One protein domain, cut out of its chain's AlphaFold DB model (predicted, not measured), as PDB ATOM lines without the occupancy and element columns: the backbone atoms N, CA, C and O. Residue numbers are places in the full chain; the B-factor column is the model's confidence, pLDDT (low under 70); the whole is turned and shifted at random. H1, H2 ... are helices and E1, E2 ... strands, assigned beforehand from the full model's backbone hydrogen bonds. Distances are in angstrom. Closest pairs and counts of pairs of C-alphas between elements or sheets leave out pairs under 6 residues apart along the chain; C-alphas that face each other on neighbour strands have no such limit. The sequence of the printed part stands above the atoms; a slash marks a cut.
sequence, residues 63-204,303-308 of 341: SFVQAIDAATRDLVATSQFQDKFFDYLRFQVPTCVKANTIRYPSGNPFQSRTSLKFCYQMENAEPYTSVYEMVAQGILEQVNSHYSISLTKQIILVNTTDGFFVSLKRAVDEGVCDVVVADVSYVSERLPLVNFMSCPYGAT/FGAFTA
ATOM      1  N   SER A  63      44.190 -35.421 -16.580       95.69
ATOM      2  CA  SER A  63      45.208 -35.319 -15.530       95.69
ATOM      3  C   SER A  63      44.914 -34.175 -14.562       95.69
ATOM      4  O   SER A  63      45.079 -34.343 -13.360       95.69
ATOM      5  N   PHE A  64      44.406 -33.042 -15.056       96.62
ATOM      6  CA  PHE A  64      43.945 -31.953 -14.199       96.62
ATOM      7  C   PHE A  64      42.832 -32.427 -13.254       96.62
ATOM      8  O   PHE A  64      42.976 -32.300 -12.041       96.62
ATOM      9  N   VAL A  65      41.764 -33.035 -13.788       96.56
ATOM     10  CA  VAL A  65      40.634 -33.522 -12.968       96.56
ATOM     11  C   VAL A  65      41.109 -34.534 -11.933       96.56
ATOM     12  O   VAL A  65      40.765 -34.420 -10.763       96.56
ATOM     13  N   GLN A  66      41.948 -35.484 -12.346       96.38
ATOM     14  CA  GLN A  66      42.493 -36.503 -11.454       96.38
ATOM     15  C   GLN A  66      43.340 -35.897 -10.320       96.38
ATOM     16  O   GLN A  66      43.284 -36.381  -9.192       96.38
ATOM     17  N   ALA A  67      44.105 -34.835 -10.594       97.69
ATOM     18  CA  ALA A  67      44.883 -34.135  -9.577       97.69
ATOM     19  C   ALA A  67      43.999 -33.386  -8.569       97.69
ATOM     20  O   ALA A  67      44.274 -33.453  -7.375       97.69
ATOM     21  N   ILE A  68      42.936 -32.708  -9.026       98.06
ATOM     22  CA  ILE A  68      41.984 -32.033  -8.126       98.06
ATOM     23  C   ILE A  68      41.206 -33.051  -7.282       98.06
ATOM     24  O   ILE A  68      40.985 -32.818  -6.095       98.06
ATOM     25  N   ASP A  69      40.848 -34.201  -7.855       97.12
ATOM     26  CA  ASP A  69      40.150 -35.275  -7.141       97.12
ATOM     27  C   ASP A  69      41.037 -35.888  -6.048       97.12
ATOM     28  O   ASP A  69      40.627 -35.995  -4.892       97.12
ATOM     29  N   ALA A  70      42.299 -36.191  -6.373       97.06
ATOM     30  CA  ALA A  70      43.278 -36.666  -5.397       97.06
ATOM     31  C   ALA A  70      43.523 -35.643  -4.273       97.06
ATOM     32  O   ALA A  70      43.506 -36.018  -3.102       97.06
ATOM     33  N   ALA A  71      43.663 -34.360  -4.617       97.88
ATOM     34  CA  ALA A  71      43.812 -33.274  -3.649       97.88
ATOM     35  C   ALA A  71      42.591 -33.123  -2.736       97.88
ATOM     36  O   ALA A  71      42.738 -32.969  -1.525       97.88
ATOM     37  N   THR A  72      41.384 -33.218  -3.293       97.44
ATOM     38  CA  THR A  72      40.140 -33.158  -2.516       97.44
ATOM     39  C   THR A  72      40.050 -34.339  -1.557       97.44
ATOM     40  O   THR A  72      39.755 -34.144  -0.382       97.44
ATOM     41  N   ARG A  73      40.368 -35.556  -2.017       96.00
ATOM     42  CA  ARG A  73      40.423 -36.745  -1.158       96.00
ATOM     43  C   ARG A  73      41.397 -36.559   0.004       96.00
ATOM     44  O   ARG A  73      41.048 -36.857   1.143       96.00
ATOM     45  N   ASP A  74      42.617 -36.114  -0.280       96.06
ATOM     46  CA  ASP A  74      43.642 -35.967   0.752       96.06
ATOM     47  C   ASP A  74      43.237 -34.909   1.780       96.06
ATOM     48  O   ASP A  74      43.371 -35.149   2.976       96.06
ATOM     49  N   LEU A  75      42.649 -33.795   1.327       97.12
ATOM     50  CA  LEU A  75      42.083 -32.768   2.198       97.12
ATOM     51  C   LEU A  75      41.028 -33.344   3.151       97.12
ATOM     52  O   LEU A  75      41.156 -33.182   4.366       97.12
ATOM     53  N   VAL A  76      40.006 -34.025   2.618       96.31
ATOM     54  CA  VAL A  76      38.891 -34.537   3.438       96.31
ATOM     55  C   VAL A  76      39.326 -35.638   4.403       96.31
ATOM     56  O   VAL A  76      38.655 -35.885   5.403       96.31
ATOM     57  N   ALA A  77      40.454 -36.297   4.129       94.94
ATOM     58  CA  ALA A  77      41.043 -37.296   5.011       94.94
ATOM     59  C   ALA A  77      41.810 -36.683   6.198       94.94
ATOM     60  O   ALA A  77      42.120 -37.402   7.147       94.94
ATOM     61  N   THR A  78      42.122 -35.382   6.172       96.38
ATOM     62  CA  THR A  78      42.820 -34.731   7.291       96.38
ATOM     63  C   THR A  78      41.879 -34.493   8.473       96.38
ATOM     64  O   THR A  78      40.769 -33.985   8.305       96.38
ATOM     65  N   SER A  79      42.338 -34.794   9.692       96.69
ATOM     66  CA  SER A  79      41.568 -34.512  10.914       96.69
ATOM     67  C   SER A  79      41.312 -33.016  11.089       96.69
ATOM     68  O   SER A  79      40.202 -32.619  11.413       96.69
ATOM     69  N   GLN A  80      42.298 -32.171  10.770       97.56
ATOM     70  CA  GLN A  80      42.160 -30.717  10.855       97.56
ATOM     71  C   GLN A  80      40.999 -30.187  10.001       97.56
ATOM     72  O   GLN A  80      40.280 -29.290  10.442       97.56
ATOM     73  N   PHE A  81      40.822 -30.711   8.783       97.62
ATOM     74  CA  PHE A  81      39.688 -30.341   7.944       97.62
ATOM     75  C   PHE A  81      38.372 -30.827   8.549       97.62
ATOM     76  O   PHE A  81      37.433 -30.043   8.644       97.62
ATOM     77  N   GLN A  82      38.314 -32.089   8.988       97.62
ATOM     78  CA  GLN A  82      37.111 -32.679   9.582       97.62
ATOM     79  C   GLN A  82      36.652 -31.913  10.830       97.62
ATOM     80  O   GLN A  82      35.475 -31.569  10.927       97.62
ATOM     81  N   ASP A  83      37.582 -31.572  11.726       97.69
ATOM     82  CA  ASP A  83      37.308 -30.824  12.956       97.69
ATOM     83  C   ASP A  83      36.774 -29.420  12.640       97.69
ATOM     84  O   ASP A  83      35.702 -29.037  13.109       97.69
ATOM     85  N   LYS A  84      37.468 -28.666  11.772       97.69
ATOM     86  CA  LYS A  84      37.025 -27.318  11.376       97.69
ATOM     87  C   LYS A  84      35.687 -27.334  10.645       97.69
ATOM     88  O   LYS A  84      34.848 -26.469  10.878       97.69
ATOM     89  N   PHE A  85      35.483 -28.296   9.749       97.75
ATOM     90  CA  PHE A  85      34.221 -28.449   9.034       97.75
ATOM     91  C   PHE A  85      33.071 -28.717  10.010       97.75
ATOM     92  O   PHE A  85      32.024 -28.069   9.926       97.75
ATOM     93  N   PHE A  86      33.283 -29.616  10.975       97.31
ATOM     94  CA  PHE A  86      32.310 -29.884  12.026       97.31
ATOM     95  C   PHE A  86      32.056 -28.651  12.899       97.31
ATOM     96  O   PHE A  86      30.913 -28.396  13.274       97.31
ATOM     97  N   ASP A  87      33.076 -27.847  13.191       97.19
ATOM     98  CA  ASP A  87      32.899 -26.608  13.945       97.19
ATOM     99  C   ASP A  87      32.046 -25.571  13.216       97.19
ATOM    100  O   ASP A  87      31.218 -24.916  13.856       97.19
ATOM    101  N   TYR A  88      32.198 -25.465  11.896       96.75
ATOM    102  CA  TYR A  88      31.399 -24.558  11.080       96.75
ATOM    103  C   TYR A  88      29.957 -25.026  10.911       96.75
ATOM    104  O   TYR A  88      29.034 -24.246  11.143       96.75
ATOM    105  N   LEU A  89      29.751 -26.275  10.485       96.62
ATOM    106  CA  LEU A  89      28.430 -26.726  10.033       96.62
ATOM    107  C   LEU A  89      27.692 -27.582  11.062       96.62
ATOM    108  O   LEU A  89      26.479 -27.728  10.966       96.62
ATOM    109  N   ARG A  90      28.392 -28.155  12.050       96.31
ATOM    110  CA  ARG A  90      27.863 -29.180  12.974       96.31
ATOM    111  C   ARG A  90      27.358 -30.444  12.267       96.31
ATOM    112  O   ARG A  90      26.601 -31.220  12.843       96.31
ATOM    113  N   PHE A  91      27.846 -30.685  11.051       95.62
ATOM    114  CA  PHE A  91      27.663 -31.921  10.294       95.62
ATOM    115  C   PHE A  91      29.002 -32.635  10.112       95.62
ATOM    116  O   PHE A  91      30.058 -32.008  10.045       95.62
ATOM    117  N   GLN A  92      28.954 -33.963  10.046       95.50
ATOM    118  CA  GLN A  92      30.138 -34.791   9.837       95.50
ATOM    119  C   GLN A  92      30.544 -34.793   8.360       95.50
ATOM    120  O   GLN A  92      29.690 -34.879   7.473       95.50
ATOM    121  N   VAL A  93      31.851 -34.759   8.098       96.06
ATOM    122  CA  VAL A  93      32.390 -35.002   6.753       96.06
ATOM    123  C   VAL A  93      32.131 -36.471   6.384       96.06
ATOM    124  O   VAL A  93      32.470 -37.361   7.170       96.06
ATOM    125  N   PRO A  94      31.540 -36.773   5.214       94.00
ATOM    126  CA  PRO A  94      31.306 -38.152   4.800       94.00
ATOM    127  C   PRO A  94      32.598 -38.960   4.682       94.00
ATOM    128  O   PRO A  94      33.622 -38.479   4.196       94.00
ATOM    129  N   THR A  95      32.543 -40.242   5.042       88.88
ATOM    130  CA  THR A  95      33.669 -41.150   4.811       88.88
ATOM    131  C   THR A  95      33.854 -41.394   3.314       88.88
ATOM    132  O   THR A  95      32.942 -41.864   2.633       88.88
ATOM    133  N   CYS A  96      35.057 -41.153   2.789       86.12
ATOM    134  CA  CYS A  96      35.351 -41.451   1.390       86.12
ATOM    135  C   CYS A  96      35.676 -42.943   1.186       86.12
ATOM    136  O   CYS A  96      36.822 -43.379   1.281       86.12
ATOM    137  N   VAL A  97      34.654 -43.750   0.886       68.88
ATOM    138  CA  VAL A  97      34.744 -45.228   0.833       68.88
ATOM    139  C   VAL A  97      35.559 -45.762  -0.370       68.88
ATOM    140  O   VAL A  97      35.954 -46.924  -0.386       68.88
ATOM    141  N   LYS A  98      35.868 -44.939  -1.386       61.72
ATOM    142  CA  LYS A  98      36.530 -45.372  -2.645       61.72
ATOM    143  C   LYS A  98      38.003 -44.935  -2.794       61.72
ATOM    144  O   LYS A  98      38.532 -44.895  -3.906       61.72
ATOM    145  N   ALA A  99      38.684 -44.640  -1.686       56.94
ATOM    146  CA  ALA A  99      39.969 -43.927  -1.657       56.94
ATOM    147  C   ALA A  99      41.163 -44.608  -2.366       56.94
ATOM    148  O   ALA A  99      42.083 -43.912  -2.801       56.94
ATOM    149  N   ASN A 100      41.166 -45.937  -2.530       63.53
ATOM    150  CA  ASN A 100      42.374 -46.676  -2.943       63.53
ATOM    151  C   ASN A 100      42.731 -46.553  -4.437       63.53
ATOM    152  O   ASN A 100      43.822 -46.959  -4.845       63.53
ATOM    153  N   THR A 101      41.825 -46.026  -5.265       78.31
ATOM    154  CA  THR A 101      42.017 -45.955  -6.728       78.31
ATOM    155  C   THR A 101      42.399 -44.571  -7.233       78.31
ATOM    156  O   THR A 101      43.036 -44.459  -8.280       78.31
ATOM    157  N   ILE A 102      42.064 -43.518  -6.485       84.81
ATOM    158  CA  ILE A 102      42.402 -42.148  -6.866       84.81
ATOM    159  C   ILE A 102      43.897 -41.959  -6.617       84.81
ATOM    160  O   ILE A 102      44.426 -42.312  -5.565       84.81
ATOM    161  N   ARG A 103      44.626 -41.456  -7.601       93.56
ATOM    162  CA  ARG A 103      46.060 -41.181  -7.481       93.56
ATOM    163  C   ARG A 103      46.341 -39.916  -8.246       93.56
ATOM    164  O   ARG A 103      45.749 -39.722  -9.304       93.56
ATOM    165  N   TYR A 104      47.251 -39.096  -7.743       97.31
ATOM    166  CA  TYR A 104      47.764 -38.006  -8.551       97.31
ATOM    167  C   TYR A 104      48.380 -38.564  -9.843       97.31
ATOM    168  O   TYR A 104      49.024 -39.622  -9.815       97.31
ATOM    169  N   PRO A 105      48.187 -37.877 -10.977       97.19
ATOM    170  CA  PRO A 105      48.990 -38.099 -12.166       97.19
ATOM    171  C   PRO A 105      50.491 -38.034 -11.859       97.19
ATOM    172  O   PRO A 105      50.932 -37.245 -11.030       97.19
ATOM    173  N   SER A 106      51.294 -38.811 -12.586       95.94
ATOM    174  CA  SER A 106      52.758 -38.783 -12.438       95.94
ATOM    175  C   SER A 106      53.392 -37.469 -12.907       95.94
ATOM    176  O   SER A 106      54.451 -37.088 -12.417       95.94
ATOM    177  N   GLY A 107      52.769 -36.781 -13.867       97.00
ATOM    178  CA  GLY A 107      53.214 -35.483 -14.369       97.00
ATOM    179  C   GLY A 107      52.365 -34.343 -13.817       97.00
ATOM    180  O   GLY A 107      51.146 -34.466 -13.755       97.00
ATOM    181  N   ASN A 108      53.004 -33.218 -13.487       97.12
ATOM    182  CA  ASN A 108      52.333 -31.998 -13.037       97.12
ATOM    183  C   ASN A 108      51.404 -31.429 -14.137       97.12
ATOM    184  O   ASN A 108      51.909 -30.908 -15.136       97.12
ATOM    185  N   PRO A 109      50.065 -31.458 -13.971       96.81
ATOM    186  CA  PRO A 109      49.139 -30.932 -14.973       96.81
ATOM    187  C   PRO A 109      48.988 -29.400 -14.922       96.81
ATOM    188  O   PRO A 109      48.219 -28.835 -15.698       96.81
ATOM    189  N   PHE A 110      49.708 -28.718 -14.026       96.56
ATOM    190  CA  PHE A 110      49.618 -27.279 -13.771       96.56
ATOM    191  C   PHE A 110      50.845 -26.485 -14.249       96.56
ATOM    192  O   PHE A 110      50.963 -25.311 -13.917       96.56
ATOM    193  N   GLN A 111      51.759 -27.077 -15.028       92.69
ATOM    194  CA  GLN A 111      53.030 -26.436 -15.424       92.69
ATOM    195  C   GLN A 111      52.878 -25.061 -16.102       92.69
ATOM    196  O   GLN A 111      53.762 -24.221 -15.983       92.69
ATOM    197  N   SER A 112      51.769 -24.814 -16.804       92.50
ATOM    198  CA  SER A 112      51.489 -23.540 -17.483       92.50
ATOM    199  C   SER A 112      50.669 -22.552 -16.645       92.50
ATOM    200  O   SER A 112      50.248 -21.514 -17.158       92.50
ATOM    201  N   ARG A 113      50.394 -22.869 -15.376       95.19
ATOM    202  CA  ARG A 113      49.508 -22.097 -14.501       95.19
ATOM    203  C   ARG A 113      50.302 -21.465 -13.363       95.19
ATOM    204  O   ARG A 113      51.207 -22.069 -12.804       95.19
ATOM    205  N   THR A 114      49.915 -20.249 -12.994       97.19
ATOM    206  CA  THR A 114      50.424 -19.528 -11.810       97.19
ATOM    207  C   THR A 114      49.360 -19.385 -10.720       97.19
ATOM    208  O   THR A 114      49.657 -19.007  -9.584       97.19
ATOM    209  N   SER A 115      48.108 -19.695 -11.048       97.75
ATOM    210  CA  SER A 115      46.979 -19.662 -10.130       97.75
ATOM    211  C   SER A 115      45.986 -20.780 -10.426       97.75
ATOM    212  O   SER A 115      45.966 -21.350 -11.523       97.75
ATOM    213  N   LEU A 116      45.163 -21.078  -9.423       98.12
ATOM    214  CA  LEU A 116      43.994 -21.934  -9.531       98.12
ATOM    215  C   LEU A 116      42.764 -21.118  -9.127       98.12
ATOM    216  O   LEU A 116      42.739 -20.501  -8.055       98.12
ATOM    217  N   LYS A 117      41.770 -21.069 -10.013       98.44
ATOM    218  CA  LYS A 117      40.550 -20.286  -9.816       98.44
ATOM    219  C   LYS A 117      39.460 -21.167  -9.235       98.44
ATOM    220  O   LYS A 117      38.994 -22.100  -9.885       98.44
ATOM    221  N   PHE A 118      39.018 -20.828  -8.041       98.62
ATOM    222  CA  PHE A 118      37.899 -21.463  -7.374       98.62
ATOM    223  C   PHE A 118      36.682 -20.556  -7.448       98.62
ATOM    224  O   PHE A 118      36.820 -19.333  -7.449       98.62
ATOM    225  N   CYS A 119      35.495 -21.140  -7.500       98.31
ATOM    226  CA  CYS A 119      34.264 -20.370  -7.529       98.31
ATOM    227  C   CYS A 119      33.178 -20.945  -6.631       98.31
ATOM    228  O   CYS A 119      33.085 -22.153  -6.410       98.31
ATOM    229  N   TYR A 120      32.353 -20.031  -6.146       98.31
ATOM    230  CA  TYR A 120      31.107 -20.283  -5.441       98.31
ATOM    231  C   TYR A 120      30.152 -19.101  -5.702       98.31
ATOM    232  O   TYR A 120      30.522 -18.119  -6.353       98.31
ATOM    233  N   GLN A 121      28.902 -19.221  -5.277       96.94
ATOM    234  CA  GLN A 121      27.839 -18.241  -5.499       96.94
ATOM    235  C   GLN A 121      28.081 -16.922  -4.746       96.94
ATOM    236  O   GLN A 121      28.662 -16.909  -3.664       96.94
ATOM    237  N   MET A 122      27.639 -15.805  -5.325       94.44
ATOM    238  CA  MET A 122      27.808 -14.468  -4.739       94.44
ATOM    239  C   MET A 122      26.947 -14.253  -3.485       94.44
ATOM    240  O   MET A 122      27.419 -13.670  -2.513       94.44
ATOM    241  N   GLU A 123      25.701 -14.721  -3.517       84.94
ATOM    242  CA  GLU A 123      24.699 -14.540  -2.459       84.94
ATOM    243  C   GLU A 123      24.877 -15.607  -1.371       84.94
ATOM    244  O   GLU A 123      24.113 -16.561  -1.287       84.94
ATOM    245  N   ASN A 124      25.947 -15.497  -0.586       78.50
ATOM    246  CA  ASN A 124      26.274 -16.475   0.446       78.50
ATOM    247  C   ASN A 124      26.266 -15.895   1.850       78.50
ATOM    248  O   ASN A 124      26.753 -14.789   2.092       78.50
ATOM    249  N   ALA A 125      25.799 -16.706   2.794       87.38
ATOM    250  CA  ALA A 125      25.870 -16.414   4.214       87.38
ATOM    251  C   ALA A 125      26.962 -17.252   4.897       87.38
ATOM    252  O   ALA A 125      27.206 -18.409   4.560       87.38
ATOM    253  N   GLU A 126      27.594 -16.689   5.929       94.44
ATOM    254  CA  GLU A 126      28.347 -17.504   6.888       94.44
ATOM    255  C   GLU A 126      27.424 -18.556   7.516       94.44
ATOM    256  O   GLU A 126      26.313 -18.176   7.904       94.44
ATOM    257  N   PRO A 127      27.874 -19.810   7.704       96.62
ATOM    258  CA  PRO A 127      29.278 -20.257   7.682       96.62
ATOM    259  C   PRO A 127      29.820 -20.726   6.318       96.62
ATOM    260  O   PRO A 127      30.984 -21.122   6.226       96.62
ATOM    261  N   TYR A 128      29.004 -20.733   5.263       97.00
ATOM    262  CA  TYR A 128      29.373 -21.362   3.994       97.00
ATOM    263  C   TYR A 128      30.546 -20.683   3.292       97.00
ATOM    264  O   TYR A 128      31.444 -21.376   2.818       97.00
ATOM    265  N   THR A 129      30.608 -19.349   3.306       96.94
ATOM    266  CA  THR A 129      31.751 -18.592   2.767       96.94
ATOM    267  C   THR A 129      33.075 -19.074   3.368       96.94
ATOM    268  O   THR A 129      33.991 -19.441   2.627       96.94
ATOM    269  N   SER A 130      33.150 -19.181   4.701       97.69
ATOM    270  CA  SER A 130      34.328 -19.713   5.399       97.69
ATOM    271  C   SER A 130      34.662 -21.148   4.979       97.69
ATOM    272  O   SER A 130      35.829 -21.481   4.751       97.69
ATOM    273  N   VAL A 131      33.646 -22.004   4.832       98.19
ATOM    274  CA  VAL A 131      33.833 -23.395   4.398       98.19
ATOM    275  C   VAL A 131      34.379 -23.466   2.973       98.19
ATOM    276  O   VAL A 131      35.343 -24.193   2.735       98.19
ATOM    277  N   TYR A 132      33.836 -22.702   2.027       98.38
ATOM    278  CA  TYR A 132      34.297 -22.725   0.638       98.38
ATOM    279  C   TYR A 132      35.727 -22.211   0.498       98.38
ATOM    280  O   TYR A 132      36.528 -22.793  -0.236       98.38
ATOM    281  N   GLU A 133      36.085 -21.150   1.224       98.12
ATOM    282  CA  GLU A 133      37.452 -20.636   1.215       98.12
ATOM    283  C   GLU A 133      38.450 -21.612   1.836       98.12
ATOM    284  O   GLU A 133      39.569 -21.737   1.326       98.12
ATOM    285  N   MET A 134      38.039 -22.315   2.896       98.31
ATOM    286  CA  MET A 134      38.814 -23.388   3.514       98.31
ATOM    287  C   MET A 134      39.013 -24.559   2.546       98.31
ATOM    288  O   MET A 134      40.135 -25.042   2.410       98.31
ATOM    289  N   VAL A 135      37.967 -24.988   1.832       98.62
ATOM    290  CA  VAL A 135      38.055 -26.061   0.827       98.62
ATOM    291  C   VAL A 135      38.972 -25.655  -0.327       98.62
ATOM    292  O   VAL A 135      39.882 -26.403  -0.680       98.62
ATOM    293  N   ALA A 136      38.791 -24.455  -0.884       98.69
ATOM    294  CA  ALA A 136      39.634 -23.930  -1.957       98.69
ATOM    295  C   ALA A 136      41.112 -23.851  -1.539       98.69
ATOM    296  O   ALA A 136      42.000 -24.267  -2.285       98.69
ATOM    297  N   GLN A 137      41.376 -23.342  -0.332       98.62
ATOM    298  CA  GLN A 137      42.724 -23.267   0.221       98.62
ATOM    299  C   GLN A 137      43.328 -24.659   0.426       98.62
ATOM    300  O   GLN A 137      44.450 -24.904  -0.011       98.62
ATOM    301  N   GLY A 138      42.574 -25.579   1.026       98.62
ATOM    302  CA  GLY A 138      43.029 -26.939   1.286       98.62
ATOM    303  C   GLY A 138      43.375 -27.693   0.002       98.62
ATOM    304  O   GLY A 138      44.445 -28.287  -0.086       98.62
ATOM    305  N   ILE A 139      42.530 -27.614  -1.033       98.69
ATOM    306  CA  ILE A 139      42.814 -28.232  -2.340       98.69
ATOM    307  C   ILE A 139      44.106 -27.656  -2.939       98.69
ATOM    308  O   ILE A 139      44.952 -28.411  -3.420       98.69
ATOM    309  N   LEU A 140      44.280 -26.330  -2.899       98.75
ATOM    310  CA  LEU A 140      45.481 -25.668  -3.411       98.75
ATOM    311  C   LEU A 140      46.749 -26.131  -2.681       98.75
ATOM    312  O   LEU A 140      47.764 -26.394  -3.325       98.75
ATOM    313  N   GLU A 141      46.694 -26.236  -1.355       98.62
ATOM    314  CA  GLU A 141      47.812 -26.688  -0.524       98.62
ATOM    315  C   GLU A 141      48.205 -28.132  -0.839       98.62
ATOM    316  O   GLU A 141      49.393 -28.404  -1.024       98.62
ATOM    317  N   GLN A 142      47.229 -29.035  -0.990       98.50
ATOM    318  CA  GLN A 142      47.496 -30.423  -1.383       98.50
ATOM    319  C   GLN A 142      48.158 -30.500  -2.768       98.50
ATOM    320  O   GLN A 142      49.155 -31.203  -2.942       98.50
ATOM    321  N   VAL A 143      47.676 -29.719  -3.744       98.56
ATOM    322  CA  VAL A 143      48.279 -29.638  -5.087       98.56
ATOM    323  C   VAL A 143      49.714 -29.101  -5.037       98.56
ATOM    324  O   VAL A 143      50.619 -29.713  -5.608       98.56
ATOM    325  N   ASN A 144      49.935 -27.970  -4.362       98.50
ATOM    326  CA  ASN A 144      51.252 -27.338  -4.260       98.50
ATOM    327  C   ASN A 144      52.264 -28.255  -3.569       98.50
ATOM    328  O   ASN A 144      53.387 -28.400  -4.053       98.50
ATOM    329  N   SER A 145      51.839 -28.906  -2.485       98.25
ATOM    330  CA  SER A 145      52.640 -29.881  -1.747       98.25
ATOM    331  C   SER A 145      53.019 -31.070  -2.631       98.25
ATOM    332  O   SER A 145      54.201 -31.373  -2.783       98.25
ATOM    333  N   HIS A 146      52.038 -31.692  -3.296       98.12
ATOM    334  CA  HIS A 146      52.277 -32.891  -4.097       98.12
ATOM    335  C   HIS A 146      53.242 -32.650  -5.269       98.12
ATOM    336  O   HIS A 146      54.158 -33.439  -5.490       98.12
ATOM    337  N   TYR A 147      53.058 -31.559  -6.019       98.19
ATOM    338  CA  TYR A 147      53.862 -31.281  -7.216       98.19
ATOM    339  C   TYR A 147      55.075 -30.381  -6.964       98.19
ATOM    340  O   TYR A 147      55.788 -30.071  -7.918       98.19
ATOM    341  N   SER A 148      55.318 -29.959  -5.716       97.81
ATOM    342  CA  SER A 148      56.384 -29.006  -5.368       97.81
ATOM    343  C   SER A 148      56.321 -27.718  -6.207       97.81
ATOM    344  O   SER A 148      57.312 -27.278  -6.786       97.81
ATOM    345  N   ILE A 149      55.125 -27.125  -6.299       97.56
ATOM    346  CA  ILE A 149      54.848 -25.883  -7.043       97.56
ATOM    347  C   ILE A 149      54.232 -24.807  -6.141       97.56
ATOM    348  O   ILE A 149      53.938 -25.043  -4.972       97.56
ATOM    349  N   SER A 150      54.046 -23.600  -6.681       97.75
ATOM    350  CA  SER A 150      53.525 -22.443  -5.940       97.75
ATOM    351  C   SER A 150      52.398 -21.746  -6.702       97.75
ATOM    352  O   SER A 150      52.513 -20.591  -7.106       97.75
ATOM    353  N   LEU A 151      51.298 -22.466  -6.928       98.31
ATOM    354  CA  LEU A 151      50.067 -21.871  -7.440       98.31
ATOM    355  C   LEU A 151      49.453 -20.942  -6.386       98.31
ATOM    356  O   LEU A 151      49.475 -21.236  -5.190       98.31
ATOM    357  N   THR A 152      48.850 -19.847  -6.842       98.44
ATOM    358  CA  THR A 152      48.082 -18.919  -5.997       98.44
ATOM    359  C   THR A 152      46.579 -19.206  -6.046       98.44
ATOM    360  O   THR A 152      46.053 -19.655  -7.067       98.44
ATOM    361  N   LYS A 153      45.868 -18.929  -4.945       98.38
ATOM    362  CA  LYS A 153      44.402 -19.035  -4.869       98.38
ATOM    363  C   LYS A 153      43.753 -17.813  -5.512       98.38
ATOM    364  O   LYS A 153      44.111 -16.688  -5.173       98.38
ATOM    365  N   GLN A 154      42.757 -18.019  -6.365       98.31
ATOM    366  CA  GLN A 154      41.843 -16.959  -6.799       98.31
ATOM    367  C   GLN A 154      40.406 -17.387  -6.518       98.31
ATOM    368  O   GLN A 154      40.017 -18.478  -6.921       98.31
ATOM    369  N   ILE A 155      39.632 -16.542  -5.838       98.19
ATOM    370  CA  ILE A 155      38.205 -16.768  -5.587       98.19
ATOM    371  C   ILE A 155      37.392 -15.932  -6.572       98.19
ATOM    372  O   ILE A 155      37.633 -14.734  -6.718       98.19
ATOM    373  N   ILE A 156      36.435 -16.570  -7.239       98.06
ATOM    374  CA  ILE A 156      35.515 -15.946  -8.185       98.06
ATOM    375  C   ILE A 156      34.086 -16.135  -7.679       98.06
ATOM    376  O   ILE A 156      33.607 -17.262  -7.561       98.06
ATOM    377  N   LEU A 157      33.398 -15.025  -7.419       97.81
ATOM    378  CA  LEU A 157      31.981 -15.039  -7.067       97.81
ATOM    379  C   LEU A 157      31.137 -15.121  -8.336       97.81
ATOM    380  O   LEU A 157      31.289 -14.311  -9.252       97.81
ATOM    381  N   VAL A 158      30.245 -16.104  -8.385       97.44
ATOM    382  CA  VAL A 158      29.367 -16.355  -9.528       97.44
ATOM    383  C   VAL A 158      27.976 -15.822  -9.213       97.44
ATOM    384  O   VAL A 158      27.385 -16.186  -8.200       97.44
ATOM    385  N   ASN A 159      27.447 -14.972 -10.093       96.31
ATOM    386  CA  ASN A 159      26.038 -14.601 -10.051       96.31
ATOM    387  C   ASN A 159      25.195 -15.812 -10.484       96.31
ATOM    388  O   ASN A 159      25.421 -16.392 -11.550       96.31
ATOM    389  N   THR A 160      24.237 -16.176  -9.642       96.88
ATOM    390  CA  THR A 160      23.414 -17.381  -9.740       96.88
ATOM    391  C   THR A 160      21.943 -17.075 -10.043       96.88
ATOM    392  O   THR A 160      21.098 -17.952  -9.881       96.88
ATOM    393  N   THR A 161      21.626 -15.875 -10.550       94.31
ATOM    394  CA  THR A 161      20.261 -15.466 -10.938       94.31
ATOM    395  C   THR A 161      19.637 -16.391 -11.994       94.31
ATOM    396  O   THR A 161      18.435 -16.626 -11.960       94.31
ATOM    397  N   ASP A 162      20.437 -16.997 -12.882       95.00
ATOM    398  CA  ASP A 162      19.950 -17.987 -13.865       95.00
ATOM    399  C   ASP A 162      19.703 -19.385 -13.248       95.00
ATOM    400  O   ASP A 162      19.464 -20.365 -13.959       95.00
ATOM    401  N   GLY A 163      19.812 -19.501 -11.924       96.56
ATOM    402  CA  GLY A 163      19.746 -20.735 -11.157       96.56
ATOM    403  C   GLY A 163      21.122 -21.171 -10.655       96.56
ATOM    404  O   GLY A 163      22.125 -21.127 -11.380       96.56
ATOM    405  N   PHE A 164      21.149 -21.644  -9.409       98.06
ATOM    406  CA  PHE A 164      22.352 -22.014  -8.667       98.06
ATOM    407  C   PHE A 164      23.281 -22.969  -9.434       98.06
ATOM    408  O   PHE A 164      24.408 -22.613  -9.786       98.06
ATOM    409  N   PHE A 165      22.807 -24.178  -9.754       98.38
ATOM    410  CA  PHE A 165      23.655 -25.185 -10.397       98.38
ATOM    411  C   PHE A 165      24.064 -24.802 -11.824       98.38
ATOM    412  O   PHE A 165      25.222 -24.974 -12.205       98.38
ATOM    413  N   VAL A 166      23.124 -24.277 -12.617       98.06
ATOM    414  CA  VAL A 166      23.359 -23.934 -14.029       98.06
ATOM    415  C   VAL A 166      24.433 -22.856 -14.153       98.06
ATOM    416  O   VAL A 166      25.333 -22.984 -14.983       98.06
ATOM    417  N   SER A 167      24.386 -21.841 -13.291       98.25
ATOM    418  CA  SER A 167      25.348 -20.738 -13.306       98.25
ATOM    419  C   SER A 167      26.756 -21.191 -12.912       98.25
ATOM    420  O   SER A 167      27.723 -20.847 -13.592       98.25
ATOM    421  N   LEU A 168      26.885 -22.020 -11.869       98.38
ATOM    422  CA  LEU A 168      28.176 -22.572 -11.435       98.38
ATOM    423  C   LEU A 168      28.770 -23.541 -12.465       98.38
ATOM    424  O   LEU A 168      29.965 -23.495 -12.754       98.38
ATOM    425  N   LYS A 169      27.933 -24.386 -13.076       97.88
ATOM    426  CA  LYS A 169      28.346 -25.259 -14.180       97.88
ATOM    427  C   LYS A 169      28.853 -24.443 -15.370       97.88
ATOM    428  O   LYS A 169      29.925 -24.730 -15.896       97.88
ATOM    429  N   ARG A 170      28.106 -23.415 -15.779       97.12
ATOM    430  CA  ARG A 170      28.511 -22.515 -16.863       97.12
ATOM    431  C   ARG A 170      29.864 -21.865 -16.569       97.12
ATOM    432  O   ARG A 170      30.705 -21.810 -17.457       97.12
ATOM    433  N   ALA A 171      30.110 -21.456 -15.323       97.19
ATOM    434  CA  ALA A 171      31.375 -20.841 -14.930       97.19
ATOM    435  C   ALA A 171      32.597 -21.749 -15.179       97.19
ATOM    436  O   ALA A 171      33.623 -21.264 -15.661       97.19
ATOM    437  N   VAL A 172      32.506 -23.057 -14.911       96.94
ATOM    438  CA  VAL A 172      33.614 -23.983 -15.226       96.94
ATOM    439  C   VAL A 172      33.682 -24.336 -16.709       96.94
ATOM    440  O   VAL A 172      34.779 -24.426 -17.257       96.94
ATOM    441  N   ASP A 173      32.541 -24.487 -17.387       95.31
ATOM    442  CA  ASP A 173      32.507 -24.805 -18.821       95.31
ATOM    443  C   ASP A 173      33.102 -23.678 -19.682       95.31
ATOM    444  O   ASP A 173      33.796 -23.931 -20.669       95.31
ATOM    445  N   GLU A 174      32.865 -22.425 -19.292       94.75
ATOM    446  CA  GLU A 174      33.386 -21.231 -19.965       94.75
ATOM    447  C   GLU A 174      34.810 -20.862 -19.515       94.75
ATOM    448  O   GLU A 174      35.410 -19.927 -20.047       94.75
ATOM    449  N   GLY A 175      35.383 -21.587 -18.547       94.50
ATOM    450  CA  GLY A 175      36.724 -21.317 -18.026       94.50
ATOM    451  C   GLY A 175      36.833 -20.062 -17.155       94.50
ATOM    452  O   GLY A 175      37.933 -19.525 -16.978       94.50
ATOM    453  N   VAL A 176      35.711 -19.574 -16.615       96.31
ATOM    454  CA  VAL A 176      35.680 -18.468 -15.645       96.31
ATOM    455  C   VAL A 176      36.403 -18.885 -14.362       96.31
ATOM    456  O   VAL A 176      37.230 -18.133 -13.841       96.31
ATOM    457  N   CYS A 177      36.148 -20.109 -13.905       97.06
ATOM    458  CA  CYS A 177      36.868 -20.771 -12.825       97.06
ATOM    459  C   CYS A 177      37.272 -22.191 -13.229       97.06
ATOM    460  O   CYS A 177      36.765 -22.753 -14.195       97.06
ATOM    461  N   ASP A 178      38.208 -22.761 -12.479       97.88
ATOM    462  CA  ASP A 178      38.716 -24.109 -12.705       97.88
ATOM    463  C   ASP A 178      37.961 -25.155 -11.874       97.88
ATOM    464  O   ASP A 178      37.740 -26.276 -12.336       97.88
ATOM    465  N   VAL A 179      37.575 -24.790 -10.646       98.56
ATOM    466  CA  VAL A 179      36.923 -25.676  -9.675       98.56
ATOM    467  C   VAL A 179      35.783 -24.930  -8.979       98.56
ATOM    468  O   VAL A 179      36.000 -23.871  -8.392       98.56
ATOM    469  N   VAL A 180      34.577 -25.491  -8.992       98.69
ATOM    470  CA  VAL A 180      33.493 -25.046  -8.106       98.69
ATOM    471  C   VAL A 180      33.686 -25.706  -6.751       98.69
ATOM    472  O   VAL A 180      33.847 -26.921  -6.685       98.69
ATOM    473  N   VAL A 181      33.656 -24.906  -5.690       98.69
ATOM    474  CA  VAL A 181      33.756 -25.352  -4.288       98.69
ATOM    475  C   VAL A 181      32.499 -25.028  -3.486       98.69
ATOM    476  O   VAL A 181      32.524 -25.157  -2.272       98.69
ATOM    477  N   ALA A 182      31.427 -24.589  -4.148       98.25
ATOM    478  CA  ALA A 182      30.114 -24.452  -3.530       98.25
ATOM    479  C   ALA A 182      29.564 -25.822  -3.093       98.25
ATOM    480  O   ALA A 182      29.949 -26.862  -3.632       98.25
ATOM    481  N   ASP A 183      28.603 -25.812  -2.174       97.44
ATOM    482  CA  ASP A 183      27.885 -26.967  -1.614       97.44
ATOM    483  C   ASP A 183      26.885 -27.588  -2.607       97.44
ATOM    484  O   ASP A 183      25.720 -27.863  -2.328       97.44
ATOM    485  N   VAL A 184      27.361 -27.883  -3.813       98.25
ATOM    486  CA  VAL A 184      26.546 -28.495  -4.854       98.25
ATOM    487  C   VAL A 184      26.330 -29.977  -4.561       98.25
ATOM    488  O   VAL A 184      27.271 -30.770  -4.542       98.25
ATOM    489  N   SER A 185      25.065 -30.360  -4.377       97.81
ATOM    490  CA  SER A 185      24.682 -31.728  -4.019       97.81
ATOM    491  C   SER A 185      24.913 -32.757  -5.137       97.81
ATOM    492  O   SER A 185      24.683 -32.484  -6.322       97.81
ATOM    493  N   TYR A 186      25.285 -33.976  -4.739       95.88
ATOM    494  CA  TYR A 186      25.496 -35.143  -5.601       95.88
ATOM    495  C   TYR A 186      24.153 -35.806  -5.907       95.88
ATOM    496  O   TYR A 186      23.728 -36.730  -5.214       95.88
ATOM    497  N   VAL A 187      23.487 -35.352  -6.965       96.25
ATOM    498  CA  VAL A 187      22.247 -35.972  -7.455       96.25
ATOM    499  C   VAL A 187      22.421 -36.513  -8.866       96.25
ATOM    500  O   VAL A 187      23.242 -36.016  -9.645       96.25
ATOM    501  N   SER A 188      21.662 -37.559  -9.190       96.06
ATOM    502  CA  SER A 188      21.814 -38.349 -10.416       96.06
ATOM    503  C   SER A 188      21.740 -37.522 -11.702       96.06
ATOM    504  O   SER A 188      22.418 -37.824 -12.679       96.06
ATOM    505  N   GLU A 189      20.984 -36.433 -11.661       96.38
ATOM    506  CA  GLU A 189      20.740 -35.480 -12.731       96.38
ATOM    507  C   GLU A 189      21.961 -34.585 -12.989       96.38
ATOM    508  O   GLU A 189      22.194 -34.161 -14.119       96.38
ATOM    509  N   ARG A 190      22.780 -34.322 -11.958       97.25
ATOM    510  CA  ARG A 190      23.972 -33.456 -12.032       97.25
ATOM    511  C   ARG A 190      25.247 -34.235 -12.332       97.25
ATOM    512  O   ARG A 190      26.115 -33.726 -13.040       97.25
ATOM    513  N   LEU A 191      25.349 -35.476 -11.851       95.75
ATOM    514  CA  LEU A 191      26.503 -36.360 -12.074       95.75
ATOM    515  C   LEU A 191      26.964 -36.471 -13.546       95.75
ATOM    516  O   LEU A 191      28.172 -36.435 -13.773       95.75
ATOM    517  N   PRO A 192      26.086 -36.593 -14.566       96.00
ATOM    518  CA  PRO A 192      26.538 -36.691 -15.956       96.00
ATOM    519  C   PRO A 192      26.989 -35.351 -16.556       96.00
ATOM    520  O   PRO A 192      27.599 -35.340 -17.627       96.00
ATOM    521  N   LEU A 193      26.679 -34.229 -15.901       96.44
ATOM    522  CA  LEU A 193      26.836 -32.884 -16.451       96.44
ATOM    523  C   LEU A 193      28.179 -32.239 -16.100       96.44
ATOM    524  O   LEU A 193      28.629 -31.354 -16.823       96.44
ATOM    525  N   VAL A 194      28.821 -32.683 -15.022       97.12
ATOM    526  CA  VAL A 194      30.094 -32.156 -14.510       97.12
ATOM    527  C   VAL A 194      31.005 -33.305 -14.076       97.12
ATOM    528  O   VAL A 194      30.620 -34.472 -14.117       97.12
ATOM    529  N   ASN A 195      32.236 -32.996 -13.683       97.06
ATOM    530  CA  ASN A 195      33.110 -33.952 -13.012       97.06
ATOM    531  C   ASN A 195      33.156 -33.617 -11.523       97.06
ATOM    532  O   ASN A 195      33.979 -32.803 -11.103       97.06
ATOM    533  N   PHE A 196      32.265 -34.229 -10.744       97.56
ATOM    534  CA  PHE A 196      32.350 -34.185  -9.285       97.56
ATOM    535  C   PHE A 196      33.598 -34.906  -8.798       97.56
ATOM    536  O   PHE A 196      33.976 -35.944  -9.348       97.56
ATOM    537  N   MET A 197      34.206 -34.369  -7.744       96.69
ATOM    538  CA  MET A 197      35.262 -35.080  -7.037       96.69
ATOM    539  C   MET A 197      34.662 -36.330  -6.398       96.69
ATOM    540  O   MET A 197      33.511 -36.347  -5.962       96.69
ATOM    541  N   SER A 198      35.421 -37.411  -6.375       94.69
ATOM    542  CA  SER A 198      34.948 -38.715  -5.918       94.69
ATOM    543  C   SER A 198      34.603 -38.746  -4.425       94.69
ATOM    544  O   SER A 198      33.770 -39.555  -4.007       94.69
ATOM    545  N   CYS A 199      35.211 -37.854  -3.639       94.88
ATOM    546  CA  CYS A 199      34.913 -37.650  -2.230       94.88
ATOM    547  C   CYS A 199      34.096 -36.360  -2.041       94.88
ATOM    548  O   CYS A 199      34.634 -35.278  -2.294       94.88
ATOM    549  N   PRO A 200      32.837 -36.434  -1.573       96.69
ATOM    550  CA  PRO A 200      32.150 -35.246  -1.083       96.69
ATOM    551  C   PRO A 200      32.887 -34.715   0.149       96.69
ATOM    552  O   PRO A 200      33.289 -35.492   1.017       96.69
ATOM    553  N   TYR A 201      33.075 -33.398   0.228       97.38
ATOM    554  CA  TYR A 201      33.748 -32.783   1.375       97.38
ATOM    555  C   TYR A 201      32.779 -32.443   2.512       97.38
ATOM    556  O   TYR A 201      33.224 -32.052   3.586       97.38
ATOM    557  N   GLY A 202      31.471 -32.596   2.288       97.50
ATOM    558  CA  GLY A 202      30.454 -32.250   3.265       97.50
ATOM    559  C   GLY A 202      29.112 -32.934   3.042       97.50
ATOM    560  O   GLY A 202      28.847 -33.528   1.991       97.50
ATOM    561  N   ALA A 203      28.275 -32.859   4.071       97.56
ATOM    562  CA  ALA A 203      26.892 -33.305   4.049       97.56
ATOM    563  C   ALA A 203      26.027 -32.384   4.897       97.56
ATOM    564  O   ALA A 203      26.449 -31.990   5.979       97.56
ATOM    565  N   THR A 204      24.813 -32.116   4.441       97.25
ATOM    566  CA  THR A 204      23.786 -31.356   5.168       97.25
ATOM    567  C   THR A 204      22.419 -31.944   4.858       97.25
ATOM    568  O   THR A 204      22.237 -32.655   3.868       97.25
ATOM    569  N   PHE A 303      27.467 -33.095  -0.644       97.88
ATOM    570  CA  PHE A 303      27.897 -32.039  -1.551       97.88
ATOM    571  C   PHE A 303      29.418 -31.961  -1.627       97.88
ATOM    572  O   PHE A 303      30.149 -32.545  -0.822       97.88
ATOM    573  N   GLY A 304      29.915 -31.273  -2.650       97.56
ATOM    574  CA  GLY A 304      31.333 -31.331  -2.946       97.56
ATOM    575  C   GLY A 304      31.745 -30.553  -4.178       97.56
ATOM    576  O   GLY A 304      30.922 -30.034  -4.932       97.56
ATOM    577  N   ALA A 305      33.058 -30.502  -4.369       98.31
ATOM    578  CA  ALA A 305      33.662 -29.760  -5.454       98.31
ATOM    579  C   ALA A 305      33.458 -30.456  -6.806       98.31
ATOM    580  O   ALA A 305      33.358 -31.685  -6.897       98.31
ATOM    581  N   PHE A 306      33.460 -29.670  -7.881       98.44
ATOM    582  CA  PHE A 306      33.464 -30.206  -9.238       98.44
ATOM    583  C   PHE A 306      34.248 -29.337 -10.219       98.44
ATOM    584  O   PHE A 306      34.529 -28.164  -9.982       98.44
ATOM    585  N   THR A 307      34.577 -29.937 -11.357       98.06
ATOM    586  CA  THR A 307      35.210 -29.284 -12.510       98.06
ATOM    587  C   THR A 307      34.342 -29.463 -13.756       98.06
ATOM    588  O   THR A 307      33.395 -30.263 -13.756       98.06
ATOM    589  N   ALA A 308      34.667 -28.750 -14.837       96.81
ATOM    590  CA  ALA A 308      34.049 -29.009 -16.135       96.81
ATOM    591  C   ALA A 308      34.322 -30.447 -16.610       96.81
ATOM    592  O   ALA A 308      35.281 -31.114 -16.196       96.81
TER     593      ALA A 308
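This is residues 63 to 204 and 303 to 308 of the 341 residues of the protein "PBPb domain-containing protein" of Naegleria fowleri (UniProt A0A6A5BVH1). Look first for a small parallel sheet, E1 beside E2, with H3 packed along one side and H4 on the other; H1 crosses H3 steeply, and H2 makes a corner with the end of H1. Two long stretches have no named element: residues 90 to 114 run round the outside, their C-alphas 14 to 21 A from the mean of all C-alphas, while residues 174 to 201 lie 4 to 19 A from it and are tied to E1 by a short parallel pairing of residues 179 to 180 with residues 118 to 119. The printed part has 148 residues, in the order H1, H2, E1, H3, E2, H4, E3; the class is mixed, helices and strands, with under half of the residues, 73, in named elements. The whole is compact, with a radius of gyration of the C-alphas of 14.2 A, and rounded, spanning 39 by 33 by 28 A.

Find C-alpha 115 at (46.979, -19.662, -10.130); from there E1, residues 115 to 121, runs 19.7 A. E2, residues 152 to 158, runs 19.2 A. Between them in the chain is H3, residues 128 to 147, the longest helix at 28.7 A. H4 holds residues 164 to 173 and measures 14.6 A. Go back to C-alpha 63 at (45.208, -35.319, -15.530), where H1, residues 63 to 77, begins its 21.1 A; H2, residues 79 to 89, follows with 15.3 A. E3, residues 202 to 204, ends at C-alpha 204, (23.786, -31.356, 5.168).

E1 and E2 are parallel neighbours at 26 degrees; look for N 118 and O 154 at 2.8 A, and N 156 and O 118 at 2.8 A. With H3 they form a strand-helix-strand unit, two parallel neighbour strands with a helix between, and its crossover is right-handed. The closest C-alphas of E1 and H3 are those of Phe 118 and Ala 136, 6.2 A. For H4 and E2 they are those of Leu 168 and Val 158, 6.6 A. H3, with its residues 135 to 143 alone, touches H1, closest at the C-alphas of Gln 142 and Ala 71, 5.2 A; they run opposite ways at a steep tilt of 64 degrees. H1 and H2 are close but not clearly touching, closest at the C-alphas of Val 76 and Gln 82, 6.7 A, and about perpendicular at 80 degrees. H3 and H4 are apart. E3 pairs with no named strand. In H1, H2, H3 and H4, every O i to N i+4 pair is within hydrogen-bond range.

The C-alphas farthest apart, those of Ser 106 and Thr 161, are 40.0 A apart. Residues 205 to 302 are not printed; C-alphas 204 and 303 are 7.9 A apart across this cut. After it, residues 306 to 307 pair antiparallel with residues 195 to 196. The links H2 to E1 and H4 to E3 are long. Mean pLDDT of the printed part is 95.6; residues 97 to 100 are under 70.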